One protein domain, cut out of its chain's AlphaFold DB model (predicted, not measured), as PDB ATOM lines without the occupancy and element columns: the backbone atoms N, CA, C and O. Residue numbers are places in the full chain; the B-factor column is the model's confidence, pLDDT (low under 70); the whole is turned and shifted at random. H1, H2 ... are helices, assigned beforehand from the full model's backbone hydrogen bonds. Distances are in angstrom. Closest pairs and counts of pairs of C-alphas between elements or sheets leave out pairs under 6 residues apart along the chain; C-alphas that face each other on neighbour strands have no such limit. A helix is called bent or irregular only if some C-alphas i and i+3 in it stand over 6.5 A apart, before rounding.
ATOM      1  N   GLN A  26     179.463 177.633 241.629       93.19
ATOM      2  CA  GLN A  26     179.387 178.563 240.497       93.19
ATOM      3  C   GLN A  26     177.960 179.087 240.234       93.19
ATOM      4  O   GLN A  26     177.775 180.008 239.440       93.19
ATOM      5  N   PHE A  27     176.948 178.496 240.875       95.44
ATOM      6  CA  PHE A  27     175.533 178.805 240.679       95.44
ATOM      7  C   PHE A  27     174.927 179.502 241.898       95.44
ATOM      8  O   PHE A  27     175.400 179.344 243.026       95.44
ATOM      9  N   SER A  28     173.814 180.218 241.711       96.62
ATOM     10  CA  SER A  28     173.067 180.763 242.853       96.62
ATOM     11  C   SER A  28     172.478 179.647 243.721       96.62
ATOM     12  O   SER A  28     172.161 178.567 243.228       96.62
ATOM     13  N   GLU A  29     172.224 179.920 245.003       95.81
ATOM     14  CA  GLU A  29     171.613 178.960 245.945       95.81
ATOM     15  C   GLU A  29     170.326 178.304 245.415       95.81
ATOM     16  O   GLU A  29     170.053 177.121 245.637       95.81
ATOM     17  N   LYS A  30     169.520 179.068 244.669       95.81
ATOM     18  CA  LYS A  30     168.301 178.556 244.040       95.81
ATOM     19  C   LYS A  30     168.626 177.520 242.965       95.81
ATOM     20  O   LYS A  30     168.009 176.454 242.939       95.81
ATOM     21  N   THR A  31     169.559 177.840 242.074       95.81
ATOM     22  CA  THR A  31     169.986 176.938 241.004       95.81
ATOM     23  C   THR A  31     170.707 175.728 241.585       95.81
ATOM     24  O   THR A  31     170.396 174.605 241.204       95.81
ATOM     25  N   GLN A  32     171.564 175.914 242.590       94.56
ATOM     26  CA  GLN A  32     172.201 174.824 243.325       94.56
ATOM     27  C   GLN A  32     171.182 173.837 243.884       94.56
ATOM     28  O   GLN A  32     171.325 172.636 243.672       94.56
ATOM     29  N   ARG A  33     170.124 174.323 244.547       94.19
ATOM     30  CA  ARG A  33     169.051 173.459 245.058       94.19
ATOM     31  C   ARG A  33     168.424 172.625 243.943       94.19
ATOM     32  O   ARG A  33     168.348 171.407 244.072       94.19
ATOM     33  N   TYR A  34     168.056 173.264 242.831       94.50
ATOM     34  CA  TYR A  34     167.519 172.567 241.660       94.50
ATOM     35  C   TYR A  34     168.488 171.496 241.132       94.50
ATOM     36  O   TYR A  34     168.084 170.367 240.857       94.50
ATOM     37  N   LEU A  35     169.774 171.831 240.997       95.00
ATOM     38  CA  LEU A  35     170.786 170.916 240.475       95.00
ATOM     39  C   LEU A  35     171.018 169.734 241.425       95.00
ATOM     40  O   LEU A  35     171.113 168.606 240.952       95.00
ATOM     41  N   ARG A  36     171.046 169.961 242.743       92.88
ATOM     42  CA  ARG A  36     171.211 168.910 243.766       92.88
ATOM     43  C   ARG A  36     170.003 167.978 243.860       92.88
ATOM     44  O   ARG A  36     170.168 166.792 244.117       92.88
ATOM     45  N   GLU A  37     168.795 168.478 243.607       93.06
ATOM     46  CA  GLU A  37     167.598 167.631 243.479       93.06
ATOM     47  C   GLU A  37     167.653 166.743 242.221       93.06
ATOM     48  O   GLU A  37     167.081 165.652 242.190       93.06
ATOM     49  N   ARG A  38     168.333 167.206 241.165       91.94
ATOM     50  CA  ARG A  38     168.390 166.537 239.856       91.94
ATOM     51  C   ARG A  38     169.565 165.568 239.723       91.94
ATOM     52  O   ARG A  38     169.423 164.534 239.068       91.94
ATOM     53  N   PHE A  39     170.713 165.909 240.299       91.12
ATOM     54  CA  PHE A  39     171.976 165.197 240.142       91.12
ATOM     55  C   PHE A  39     172.485 164.712 241.493       91.12
ATOM     56  O   PHE A  39     172.626 165.481 242.438       91.12
ATOM     57  N   LYS A  40     172.776 163.411 241.565       79.75
ATOM     58  CA  LYS A  40     173.243 162.757 242.793       79.75
ATOM     59  C   LYS A  40     174.711 163.050 243.108       79.75
ATOM     60  O   LYS A  40     175.111 162.904 244.256       79.75
ATOM     61  N   ASN A  41     175.505 163.408 242.100       87.12
ATOM     62  CA  ASN A  41     176.926 163.697 242.235       87.12
ATOM     63  C   ASN A  41     177.344 164.864 241.329       87.12
ATOM     64  O   ASN A  41     176.638 165.229 240.385       87.12
ATOM     65  N   GLU A  42     178.490 165.447 241.662       90.00
ATOM     66  CA  GLU A  42     179.072 166.596 240.970       90.00
ATOM     67  C   GLU A  42     179.628 166.232 239.591       90.00
ATOM     68  O   GLU A  42     179.399 166.952 238.625       90.00
ATOM     69  N   GLU A  43     180.214 165.041 239.468       91.50
ATOM     70  CA  GLU A  43     180.739 164.498 238.211       91.50
ATOM     71  C   GLU A  43     179.687 164.494 237.084       91.50
ATOM     72  O   GLU A  43     179.977 164.838 235.939       91.50
ATOM     73  N   THR A  44     178.420 164.172 237.389       92.62
ATOM     74  CA  THR A  44     177.344 164.231 236.383       92.62
ATOM     75  C   THR A  44     177.083 165.665 235.922       92.62
ATOM     76  O   THR A  44     176.810 165.886 234.740       92.62
ATOM     77  N   LEU A  45     177.137 166.636 236.836       94.19
ATOM     78  CA  LEU A  45     176.957 168.048 236.504       94.19
ATOM     79  C   LEU A  45     178.108 168.533 235.615       94.19
ATOM     80  O   LEU A  45     177.852 169.124 234.569       94.19
ATOM     81  N   GLU A  46     179.349 168.214 235.973       95.00
ATOM     82  CA  GLU A  46     180.550 168.551 235.200       95.00
ATOM     83  C   GLU A  46     180.532 167.937 233.802       95.00
ATOM     84  O   GLU A  46     180.773 168.631 232.811       95.00
ATOM     85  N   LEU A  47     180.154 166.659 233.694       94.81
ATOM     86  CA  LEU A  47     179.972 165.998 232.407       94.81
ATOM     87  C   LEU A  47     178.911 166.723 231.572       94.81
ATOM     88  O   LEU A  47     179.132 167.014 230.399       94.81
ATOM     89  N   LYS A  48     177.754 167.048 232.156       95.31
ATOM     90  CA  LYS A  48     176.674 167.747 231.447       95.31
ATOM     91  C   LYS A  48     177.085 169.148 230.979       95.31
ATOM     92  O   LYS A  48     176.716 169.530 229.868       95.31
ATOM     93  N   LEU A  49     177.845 169.889 231.785       96.12
ATOM     94  CA  LEU A  49     178.403 171.189 231.402       96.12
ATOM     95  C   LEU A  49     179.436 171.034 230.280       96.12
ATOM     96  O   LEU A  49     179.369 171.759 229.291       96.12
ATOM     97  N   SER A  50     180.303 170.025 230.362       95.62
ATOM     98  CA  SER A  50     181.282 169.712 229.313       95.62
ATOM     99  C   SER A  50     180.606 169.363 227.985       95.62
ATOM    100  O   SER A  50     181.016 169.847 226.936       95.62
ATOM    101  N   LEU A  51     179.503 168.608 228.012       96.50
ATOM    102  CA  LEU A  51     178.713 168.300 226.814       96.50
ATOM    103  C   LEU A  51     178.082 169.550 226.174       96.50
ATOM    104  O   LEU A  51     177.896 169.579 224.958       96.50
ATOM    105  N   LEU A  52     177.735 170.571 226.966       96.06
ATOM    106  CA  LEU A  52     177.295 171.869 226.445       96.06
ATOM    107  C   LEU A  52     178.472 172.615 225.796       96.06
ATOM    108  O   LEU A  52     178.322 173.120 224.684       96.06
ATOM    109  N   THR A  53     179.653 172.614 226.415       96.06
ATOM    110  CA  THR A  53     180.870 173.184 225.808       96.06
ATOM    111  C   THR A  53     181.210 172.503 224.480       96.06
ATOM    112  O   THR A  53     181.406 173.179 223.472       96.06
ATOM    113  N   GLU A  54     181.196 171.167 224.432       95.38
ATOM    114  CA  GLU A  54     181.415 170.379 223.207       95.38
ATOM    115  C   GLU A  54     180.378 170.682 222.116       95.38
ATOM    116  O   GLU A  54     180.678 170.618 220.924       95.38
ATOM    117  N   ALA A  55     179.147 171.020 222.510       93.12
ATOM    118  CA  ALA A  55     178.096 171.443 221.593       93.12
ATOM    119  C   ALA A  55     178.267 172.890 221.084       93.12
ATOM    120  O   ALA A  55     177.484 173.323 220.236       93.12
ATOM    121  N   GLY A  56     179.284 173.618 221.560       93.62
ATOM    122  CA  GLY A  56     179.642 174.967 221.122       93.62
ATOM    123  C   GLY A  56     179.121 176.099 222.013       93.62
ATOM    124  O   GLY A  56     179.255 177.262 221.640       93.62
ATOM    125  N   PHE A  57     178.526 175.802 223.175       94.69
ATOM    126  CA  PHE A  57     178.103 176.841 224.118       94.69
ATOM    127  C   PHE A  57     179.316 177.377 224.891       94.69
ATOM    128  O   PHE A  57     179.915 176.653 225.678       94.69
ATOM    129  N   GLY A  58     179.667 178.650 224.676       93.69
ATOM    130  CA  GLY A  58     180.881 179.254 225.246       93.69
ATOM    131  C   GLY A  58     180.852 179.496 226.761       93.69
ATOM    132  O   GLY A  58     181.907 179.541 227.379       93.69
ATOM    133  N   ASP A  59     179.663 179.624 227.360       94.19
ATOM    134  CA  ASP A  59     179.486 179.773 228.813       94.19
ATOM    135  C   ASP A  59     178.273 178.952 229.300       94.19
ATOM    136  O   ASP A  59     177.156 179.475 229.450       94.19
ATOM    137  N   PRO A  60     178.451 177.631 229.492       94.94
ATOM    138  CA  PRO A  60     177.384 176.757 229.965       94.94
ATOM    139  C   PRO A  60     176.879 177.129 231.359       94.94
ATOM    140  O   PRO A  60     175.676 177.057 231.592       94.94
ATOM    141  N   THR A  61     177.751 177.559 232.274       95.62
ATOM    142  CA  THR A  61     177.368 177.915 233.649       95.62
ATOM    143  C   THR A  61     176.363 179.068 233.648       95.62
ATOM    144  O   THR A  61     175.266 178.932 234.191       95.62
ATOM    145  N   SER A  62     176.653 180.165 232.941       95.38
ATOM    146  CA  SER A  62     175.716 181.292 232.806       95.38
ATOM    147  C   SER A  62     174.428 180.919 232.064       95.38
ATOM    148  O   SER A  62     173.340 181.435 232.352       95.38
ATOM    149  N   LEU A  63     174.506 180.010 231.087       95.31
ATOM    150  CA  LEU A  63     173.322 179.499 230.395       95.31
ATOM    151  C   LEU A  63     172.410 178.703 231.341       95.31
ATOM    152  O   LEU A  63     171.197 178.917 231.335       95.31
ATOM    153  N   ILE A  64     172.978 177.830 232.173       96.75
ATOM    154  CA  ILE A  64     172.229 177.022 233.142       96.75
ATOM    155  C   ILE A  64     171.702 177.861 234.299       96.75
ATOM    156  O   ILE A  64     170.570 177.638 234.715       96.75
ATOM    157  N   GLU A  65     172.440 178.865 234.767       96.81
ATOM    158  CA  GLU A  65     171.947 179.787 235.795       96.81
ATOM    159  C   GLU A  65     170.656 180.489 235.339       96.81
ATOM    160  O   GLU A  65     169.681 180.586 236.085       96.81
ATOM    161  N   ARG A  66     170.603 180.912 234.070       94.94
ATOM    162  CA  ARG A  66     169.397 181.517 233.484       94.94
ATOM    163  C   ARG A  66     168.310 180.485 233.174       94.94
ATOM    164  O   ARG A  66     167.123 180.788 233.304       94.94
ATOM    165  N   PHE A  67     168.696 179.273 232.764       95.06
ATOM    166  CA  PHE A  67     167.775 178.230 232.305       95.06
ATOM    167  C   PHE A  67     168.139 176.838 232.844       95.06
ATOM    168  O   PHE A  67     168.566 175.966 232.077       95.06
ATOM    169  N   PRO A  68     167.876 176.566 234.138       94.81
ATOM    170  CA  PRO A  68     168.367 175.357 234.796       94.81
ATOM    171  C   PRO A  68     167.908 174.060 234.136       94.81
ATOM    172  O   PRO A  68     168.659 173.101 234.072       94.81
ATOM    173  N   ASN A  69     166.702 174.027 233.563       93.94
ATOM    174  CA  ASN A  69     166.160 172.822 232.926       93.94
ATOM    175  C   ASN A  69     166.956 172.334 231.704       93.94
ATOM    176  O   ASN A  69     166.826 171.163 231.342       93.94
ATOM    177  N   LEU A  70     167.766 173.189 231.071       95.00
ATOM    178  CA  LEU A  70     168.540 172.815 229.886       95.00
ATOM    179  C   LEU A  70     169.567 171.715 230.204       95.00
ATOM    180  O   LEU A  70     169.746 170.799 229.403       95.00
ATOM    181  N   ILE A  71     170.161 171.740 231.403       94.62
ATOM    182  CA  ILE A  71     171.176 170.766 231.844       94.62
ATOM    183  C   ILE A  71     170.631 169.331 231.916       94.62
ATOM    184  O   ILE A  71     171.369 168.352 231.825       94.62
ATOM    185  N   ALA A  72     169.313 169.186 232.072       93.19
ATOM    186  CA  ALA A  72     168.661 167.891 232.160       93.19
ATOM    187  C   ALA A  72     168.433 167.244 230.786       93.19
ATOM    188  O   ALA A  72     168.070 166.068 230.720       93.19
ATOM    189  N   LEU A  73     168.619 167.990 229.694       94.25
ATOM    190  CA  LEU A  73     168.449 167.474 228.344       94.25
ATOM    191  C   LEU A  73     169.650 166.623 227.915       94.25
ATOM    192  O   LEU A  73     170.759 166.700 228.453       94.25
TER     193      LEU A  73
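What this domain is: This is residues 26 to 73 of the 245 residues of an uncharacterized protein of Candidatus Pacebacteria bacterium GW2011_GWA1_46_10 (UniProt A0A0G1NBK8). Three helices, H1, H2 and H3, stand round a triangle, with the lines of each two about perpendicular, and the short last helix, H4, covers one side of that triangle. H2, the longest, makes a corner with H1 near its first residues, while the chain folds back after its other end and H3 begins beside the stretch 49 to 53 of H2, at Pro 60, and runs off from it. The printed part has 48 residues with four named helices, in the order H1, H2, H3, H4, and no named strand; its class is all helix. It is compact, with a radius of gyration of the C-alphas of 9.8 A, and rounded, spanning 26 by 20 by 18 A.

Where its parts are: H2, residues 42 to 54, is 18.3 A from first to last C-alpha and begins with C-alpha 42 at (179.072, 166.596, 240.970). H1, residues 29 to 38, is 14.2 A long, and its C-alpha 29 lies at (171.613, 178.960, 245.945). H3, residues 60 to 66, measures 9.9 A. H4, residues 68 to 72, measures 7.9 A and ends with C-alpha 72 at (168.661, 167.891, 232.160). H4 is neither bent nor irregular, but only just: C-alphas 68 and 71 are 6.1 A apart.

How they stand to each other: H2 touches H3 with residues 49 to 53 alone; their closest C-alphas, those of Leu 49 and Pro 60, are 5.8 A apart. The lines of H2 and H3 are about perpendicular, at 76 degrees. With residues 45 to 49 alone, H2 only just touches H4, with 3 pairs of C-alphas within 8 A, the closest being those of Lys 48 and Ile 71 at 6.3 A. H1 and H2 are close but not clearly touching, the closest C-alphas being those of Leu 35 and Leu 45 at 7.9 A, and their lines are about perpendicular at 81 degrees. H1 touches H4, where the closest C-alphas, those of Thr 31 and Pro 68, are 6.6 A apart. H1 and H3 are close but not clearly touching, with the C-alphas of Thr 31 and Glu 65 closest at 6.3 A; at 71 degrees their lines are only just about perpendicular. H3 and H4 are also close but not clearly touching, their closest C-alphas being those of Ile 64 and Leu 70 at 6.5 A. In H1, H2 and H3 every O i to N i+4 pair is within hydrogen-bond range; in H4 0 of 1 is, beside 2 of 2 O i to N i+3 pairs.

The domain as a whole: The two C-alphas farthest apart, those of Glu 37 and Gly 56, are 26.4 A from each other. The printed part runs from residue 26 to 73 and has no cut. The links H1 to H2, H2 to H3 and H3 to H4 are tight, with 3, 5 and 1 residues between the helices. The mean pLDDT of the printed part is 94.1, and no printed residue is under 70.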